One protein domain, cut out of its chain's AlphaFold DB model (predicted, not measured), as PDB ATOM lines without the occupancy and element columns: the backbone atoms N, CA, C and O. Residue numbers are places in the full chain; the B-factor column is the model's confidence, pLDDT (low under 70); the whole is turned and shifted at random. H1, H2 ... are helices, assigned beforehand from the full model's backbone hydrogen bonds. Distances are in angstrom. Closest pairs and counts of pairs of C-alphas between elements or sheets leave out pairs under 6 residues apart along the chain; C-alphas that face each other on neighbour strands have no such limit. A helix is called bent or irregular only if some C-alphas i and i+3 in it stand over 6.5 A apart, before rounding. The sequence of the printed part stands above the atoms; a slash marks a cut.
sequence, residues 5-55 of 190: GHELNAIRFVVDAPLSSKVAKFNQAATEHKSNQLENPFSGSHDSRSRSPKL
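What this domain is: This is residues 5 to 55 of the 190 residues of the protein "CLUMA_CG003772, isoform B" of Clunio marinus (UniProt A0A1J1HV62). Two helices, H1 and H2, are joined at a corner by a tight link and make a V with one short arm and one long arm. H2, the long arm, makes most of the length, and a stretch with no named element, residues 40 to 55, makes a loose loop at its end far from H1. The printed part has 51 residues with two named helices, H1 then H2, and no named strand; its class is all helix. It is extended, with a radius of gyration of the C-alphas of 16.1 A, and elongated, spanning 44 by 23 by 16 A.

How they stand to each other: H1, residues 5 to 16, and H2, residues 19 to 39, are close but not clearly touching, with 1 pair of C-alphas within 8 A. Their closest C-alphas, those of Val 14 and Lys 22, are 7.6 A apart. Their lines stand at a steep tilt of 58 degrees, and they run opposite ways. Residues 5 to 12 of H1 and residues 23 to 35 of H2 stand free. In H1 and H2 every pair of O i and N i+4 is within hydrogen-bond range.

Where its parts are: H1 begins at C-alpha 5, at (214.022, 154.219, 235.128), and ends at Asp 16, 16.0 A away from C-alpha to C-alpha. H2, the longest helix with 21 residues, begins at C-alpha 19, at (202.661, 159.665, 253.839), and ends at C-alpha 39, at (231.399, 168.615, 259.182), a length of 30.6 A. Neither helix is bent.

The domain as a whole: The two C-alphas farthest apart are those of Gly 5 and Ser 48, at 44.1 A. The printed part has no cut, and the link from H1 to H2 is tight. The C-alphas of residues 40 to 55 lie 14 to 23 A from the mean of the C-alphas. The mean pLDDT of the printed part is 76.5; residues 5 to 6 and 44 to 55 are under 70.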
ATOM      1  N   GLY A   5     214.420 155.097 234.028       68.94
ATOM      2  CA  GLY A   5     214.022 154.219 235.128       68.94
ATOM      3  C   GLY A   5     214.052 154.911 236.494       68.94
ATOM      4  O   GLY A   5     213.156 154.703 237.313       68.94
ATOM      5  N   HIS A   6     215.038 155.776 236.733       67.31
ATOM      6  CA  HIS A   6     215.133 156.558 237.966       67.31
ATOM      7  C   HIS A   6     213.970 157.555 238.092       67.31
ATOM      8  O   HIS A   6     213.350 157.655 239.151       67.31
ATOM      9  N   GLU A   7     213.633 158.248 237.002       70.31
ATOM     10  CA  GLU A   7     212.521 159.209 236.951       70.31
ATOM     11  C   GLU A   7     211.167 158.528 237.203       70.31
ATOM     12  O   GLU A   7     210.385 158.980 238.040       70.31
ATOM     13  N   LEU A   8     210.909 157.388 236.551       76.62
ATOM     14  CA  LEU A   8     209.672 156.623 236.743       76.62
ATOM     15  C   LEU A   8     209.531 156.103 238.178       76.62
ATOM     16  O   LEU A   8     208.446 156.165 238.759       76.62
ATOM     17  N   ASN A   9     210.626 155.636 238.778       75.94
ATOM     18  CA  ASN A   9     210.631 155.200 240.172       75.94
ATOM     19  C   ASN A   9     210.403 156.365 241.146       75.94
ATOM     20  O   ASN A   9     209.707 156.195 242.150       75.94
ATOM     21  N   ALA A  10     210.948 157.548 240.851       78.00
ATOM     22  CA  ALA A  10     210.703 158.752 241.638       78.00
ATOM     23  C   ALA A  10     209.227 159.173 241.569       78.00
ATOM     24  O   ALA A  10     208.612 159.397 242.612       78.00
ATOM     25  N   ILE A  11     208.633 159.189 240.370       79.12
ATOM     26  CA  ILE A  11     207.205 159.482 240.171       79.12
ATOM     27  C   ILE A  11     206.346 158.479 240.942       79.12
ATOM     28  O   ILE A  11     205.477 158.877 241.717       79.12
ATOM     29  N   ARG A  12     206.633 157.181 240.805       80.31
ATOM     30  CA  ARG A  12     205.902 156.122 241.508       80.31
ATOM     31  C   ARG A  12     205.977 156.281 243.024       80.31
ATOM     32  O   ARG A  12     204.978 156.133 243.713       80.31
ATOM     33  N   PHE A  13     207.139 156.645 243.555       81.38
ATOM     34  CA  PHE A  13     207.287 156.919 244.981       81.38
ATOM     35  C   PHE A  13     206.467 158.140 245.432       81.38
ATOM     36  O   PHE A  13     205.862 158.121 246.504       81.38
ATOM     37  N   VAL A  14     206.424 159.208 244.636       80.81
ATOM     38  CA  VAL A  14     205.660 160.418 244.978       80.81
ATOM     39  C   VAL A  14     204.153 160.175 244.917       80.81
ATOM     40  O   VAL A  14     203.432 160.727 245.747       80.81
ATOM     41  N   VAL A  15     203.671 159.347 243.991       83.88
ATOM     42  CA  VAL A  15     202.236 159.070 243.826       83.88
ATOM     43  C   VAL A  15     201.766 157.972 244.784       83.88
ATOM     44  O   VAL A  15     200.855 158.211 245.573       83.88
ATOM     45  N   ASP A  16     202.440 156.820 244.800       87.12
ATOM     46  CA  ASP A  16     201.918 155.597 245.424       87.12
ATOM     47  C   ASP A  16     202.355 155.403 246.885       87.12
ATOM     48  O   ASP A  16     201.751 154.615 247.614       87.12
ATOM     49  N   ALA A  17     203.423 156.068 247.348       87.44
ATOM     50  CA  ALA A  17     203.937 155.809 248.693       87.44
ATOM     51  C   ALA A  17     203.029 156.407 249.789       87.44
ATOM     52  O   ALA A  17     202.518 157.524 249.634       87.44
ATOM     53  N   PRO A  18     202.885 155.729 250.944       91.94
ATOM     54  CA  PRO A  18     202.161 156.280 252.082       91.94
ATOM     55  C   PRO A  18     202.885 157.514 252.642       91.94
ATOM     56  O   PRO A  18     204.107 157.652 252.526       91.94
ATOM     57  N   LEU A  19     202.130 158.413 253.283       88.88
ATOM     58  CA  LEU A  19     202.661 159.665 253.839       88.88
ATOM     59  C   LEU A  19     203.832 159.421 254.802       88.88
ATOM     60  O   LEU A  19     204.825 160.140 254.743       88.88
ATOM     61  N   SER A  20     203.750 158.376 255.629       90.44
ATOM     62  CA  SER A  20     204.817 157.986 256.559       90.44
ATOM     63  C   SER A  20     206.150 157.736 255.849       90.44
ATOM     64  O   SER A  20     207.178 158.232 256.297       90.44
ATOM     65  N   SER A  21     206.139 157.051 254.702       88.12
ATOM     66  CA  SER A  21     207.340 156.798 253.900       88.12
ATOM     67  C   SER A  21     207.908 158.072 253.273       88.12
ATOM     68  O   SER A  21     209.127 158.222 253.183       88.12
ATOM     69  N   LYS A  22     207.050 159.015 252.858       87.81
ATOM     70  CA  LYS A  22     207.488 160.320 252.327       87.81
ATOM     71  C   LYS A  22     208.131 161.172 253.421       87.81
ATOM     72  O   LYS A  22     209.215 161.712 253.211       87.81
ATOM     73  N   VAL A  23     207.504 161.226 254.597       90.69
ATOM     74  CA  VAL A  23     208.035 161.914 255.784       90.69
ATOM     75  C   VAL A  23     209.352 161.284 256.230       90.69
ATOM     76  O   VAL A  23     210.300 162.007 256.510       90.69
ATOM     77  N   ALA A  24     209.455 159.953 256.231       89.56
ATOM     78  CA  ALA A  24     210.692 159.253 256.564       89.56
ATOM     79  C   ALA A  24     211.840 159.629 255.614       89.56
ATOM     80  O   ALA A  24     212.913 159.985 256.092       89.56
ATOM     81  N   LYS A  25     211.612 159.640 254.289       86.94
ATOM     82  CA  LYS A  25     212.630 160.094 253.323       86.94
ATOM     83  C   LYS A  25     213.020 161.554 253.518       86.94
ATOM     84  O   LYS A  25     214.200 161.881 253.446       86.94
ATOM     85  N   PHE A  26     212.048 162.431 253.763       89.31
ATOM     86  CA  PHE A  26     212.332 163.841 254.023       89.31
ATOM     87  C   PHE A  26     213.179 164.016 255.288       89.31
ATOM     88  O   PHE A  26     214.184 164.721 255.266       89.31
ATOM     89  N   ASN A  27     212.814 163.330 256.370       91.81
ATOM     90  CA  ASN A  27     213.560 163.362 257.621       91.81
ATOM     91  C   ASN A  27     214.972 162.804 257.444       91.81
ATOM     92  O   ASN A  27     215.913 163.409 257.944       91.81
ATOM     93  N   GLN A  28     215.129 161.711 256.691       89.56
ATOM     94  CA  GLN A  28     216.436 161.160 256.342       89.56
ATOM     95  C   GLN A  28     217.300 162.211 255.623       89.56
ATOM     96  O   GLN A  28     218.382 162.542 256.105       89.56
ATOM     97  N   ALA A  29     216.791 162.815 254.545       87.12
ATOM     98  CA  ALA A  29     217.509 163.854 253.809       87.12
ATOM     99  C   ALA A  29     217.847 165.073 254.690       87.12
ATOM    100  O   ALA A  29     218.943 165.626 254.604       87.12
ATOM    101  N   ALA A  30     216.937 165.475 255.582       87.62
ATOM    102  CA  ALA A  30     217.172 166.553 256.538       87.62
ATOM    103  C   ALA A  30     218.275 166.194 257.551       87.62
ATOM    104  O   ALA A  30     219.137 167.025 257.841       87.62
ATOM    105  N   THR A  31     218.280 164.960 258.069       88.19
ATOM    106  CA  THR A  31     219.321 164.476 258.991       88.19
ATOM    107  C   THR A  31     220.690 164.387 258.326       88.19
ATOM    108  O   THR A  31     221.660 164.867 258.908       88.19
ATOM    109  N   GLU A  32     220.763 163.868 257.098       84.31
ATOM    110  CA  GLU A  32     221.992 163.785 256.301       84.31
ATOM    111  C   GLU A  32     222.514 165.177 255.930       84.31
ATOM    112  O   GLU A  32     223.712 165.452 255.982       84.31
ATOM    113  N   HIS A  33     221.623 166.106 255.576       83.19
ATOM    114  CA  HIS A  33     222.037 167.476 255.314       83.19
ATOM    115  C   HIS A  33     222.611 168.129 256.574       83.19
ATOM    116  O   HIS A  33     223.670 168.755 256.511       83.19
ATOM    117  N   LYS A  34     221.954 167.939 257.724       84.12
ATOM    118  CA  LYS A  34     222.429 168.456 259.009       84.12
ATOM    119  C   LYS A  34     223.788 167.868 259.389       84.12
ATOM    120  O   LYS A  34     224.659 168.636 259.787       84.12
ATOM    121  N   SER A  35     224.000 166.557 259.241       81.38
ATOM    122  CA  SER A  35     225.300 165.932 259.530       81.38
ATOM    123  C   SER A  35     226.404 166.468 258.616       81.38
ATOM    124  O   SER A  35     227.453 166.872 259.107       81.38
ATOM    125  N   ASN A  36     226.138 166.588 257.312       78.75
ATOM    126  CA  ASN A  36     227.102 167.138 256.356       78.75
ATOM    127  C   ASN A  36     227.449 168.608 256.648       78.75
ATOM    128  O   ASN A  36     228.598 169.015 256.496       78.75
ATOM    129  N   GLN A  37     226.477 169.416 257.087       80.94
ATOM    130  CA  GLN A  37     226.737 170.812 257.455       80.94
ATOM    131  C   GLN A  37     227.568 170.940 258.733       80.94
ATOM    132  O   GLN A  37     228.365 171.869 258.829       80.94
ATOM    133  N   LEU A  38     227.429 170.014 259.689       78.25
ATOM    134  CA  LEU A  38     228.241 170.008 260.913       78.25
ATOM    135  C   LEU A  38     229.728 169.748 260.629       78.25
ATOM    136  O   LEU A  38     230.583 170.290 261.332       78.25
ATOM    137  N   GLU A  39     230.031 168.945 259.607       73.44
ATOM    138  CA  GLU A  39     231.399 168.615 259.182       73.44
ATOM    139  C   GLU A  39     232.010 169.646 258.220       73.44
ATOM    140  O   GLU A  39     233.228 169.664 258.019       73.44
ATOM    141  N   ASN A  40     231.184 170.510 257.626       74.25
ATOM    142  CA  ASN A  40     231.609 171.510 256.656       74.25
ATOM    143  C   ASN A  40     232.256 172.726 257.352       74.25
ATOM    144  O   ASN A  40     231.561 173.457 258.055       74.25
ATOM    145  N   PRO A  41     233.546 173.027 257.107       72.38
ATOM    146  CA  PRO A  41     234.225 174.171 257.722       72.38
ATOM    147  C   PRO A  41     233.735 175.540 257.215       72.38
ATOM    148  O   PRO A  41     234.117 176.563 257.773       72.38
ATOM    149  N   PHE A  42     232.905 175.576 256.167       73.31
ATOM    150  CA  PHE A  42     232.321 176.797 255.602       73.31
ATOM    151  C   PHE A  42     230.844 176.994 255.980       73.31
ATOM    152  O   PHE A  42     230.201 177.916 255.473       73.31
ATOM    153  N   SER A  43     230.271 176.137 256.835       73.31
ATOM    154  CA  SER A  43     228.914 176.345 257.341       73.31
ATOM    155  C   SER A  43     228.939 177.384 258.471       73.31
ATOM    156  O   SER A  43     229.735 177.314 259.403       73.31
ATOM    157  N   GLY A  44     228.071 178.400 258.395       64.12
ATOM    158  CA  GLY A  44     228.027 179.509 259.366       64.12
ATOM    159  C   GLY A  44     227.611 179.108 260.790       64.12
ATOM    160  O   GLY A  44     227.596 179.952 261.685       64.12
ATOM    161  N   SER A  45     227.281 177.833 261.023       59.31
ATOM    162  CA  SER A  45     227.099 177.244 262.351       59.31
ATOM    163  C   SER A  45     228.462 177.007 262.995       59.31
ATOM    164  O   SER A  45     228.915 175.877 263.151       59.31
ATOM    165  N   HIS A  46     229.127 178.107 263.334       54.75
ATOM    166  CA  HIS A  46     230.442 178.152 263.959       54.75
ATOM    167  C   HIS A  46     230.349 177.746 265.439       54.75
ATOM    168  O   HIS A  46     230.701 178.504 266.340       54.75
ATOM    169  N   ASP A  47     229.851 176.543 265.720       56.81
ATOM    170  CA  ASP A  47     230.099 175.945 267.019       56.81
ATOM    171  C   ASP A  47     231.576 175.531 267.020       56.81
ATOM    172  O   ASP A  47     232.054 174.886 266.084       56.81
ATOM    173  N   SER A  48     232.337 175.914 268.047       53.53
ATOM    174  CA  SER A  48     233.802 175.729 268.169       53.53
ATOM    175  C   SER A  48     234.270 174.252 268.124       53.53
ATOM    176  O   SER A  48     235.432 173.937 268.400       53.53
ATOM    177  N   ARG A  49     233.358 173.328 267.809       53.47
ATOM    178  CA  ARG A  49     233.503 171.876 267.729       53.47
ATOM    179  C   ARG A  49     233.322 171.312 266.318       53.47
ATOM    180  O   ARG A  49     233.552 170.114 266.165       53.47
ATOM    181  N   SER A  50     232.992 172.122 265.305       54.22
ATOM    182  CA  SER A  50     233.027 171.719 263.889       54.22
ATOM    183  C   SER A  50     234.474 171.531 263.428       54.22
ATOM    184  O   SER A  50     235.036 172.303 262.657       54.22
ATOM    185  N   ARG A  51     235.132 170.501 263.963       58.72
ATOM    186  CA  ARG A  51     236.369 169.980 263.402       58.72
ATOM    187  C   ARG A  51     235.940 169.198 262.178       58.72
ATOM    188  O   ARG A  51     235.418 168.096 262.329       58.72
ATOM    189  N   SER A  52     236.160 169.765 260.994       59.53
ATOM    190  CA  SER A  52     236.157 168.984 259.759       59.53
ATOM    191  C   SER A  52     236.896 167.671 260.046       59.53
ATOM    192  O   SER A  52     238.024 167.747 260.564       59.53
ATOM    193  N   PRO A  53     236.280 166.497 259.815       61.12
ATOM    194  CA  PRO A  53     236.924 165.225 260.089       61.12
ATOM    195  C   PRO A  53     238.324 165.254 259.487       61.12
ATOM    196  O   PRO A  53     238.499 165.675 258.339       61.12
ATOM    197  N   LYS A  54     239.347 164.872 260.264       61.34
ATOM    198  CA  LYS A  54     240.677 164.683 259.678       61.34
ATOM    199  C   LYS A  54     240.486 163.687 258.546       61.34
ATOM    200  O   LYS A  54     240.058 162.565 258.802       61.34
ATOM    201  N   LEU A  55     240.754 164.118 257.318       62.34
ATOM    202  CA  LEU A  55     240.650 163.264 256.149       62.34
ATOM    203  C   LEU A  55     241.710 162.169 256.288       62.34
ATOM    204  O   LEU A  55     242.859 162.348 255.893       62.34
TER     205      LEU A  55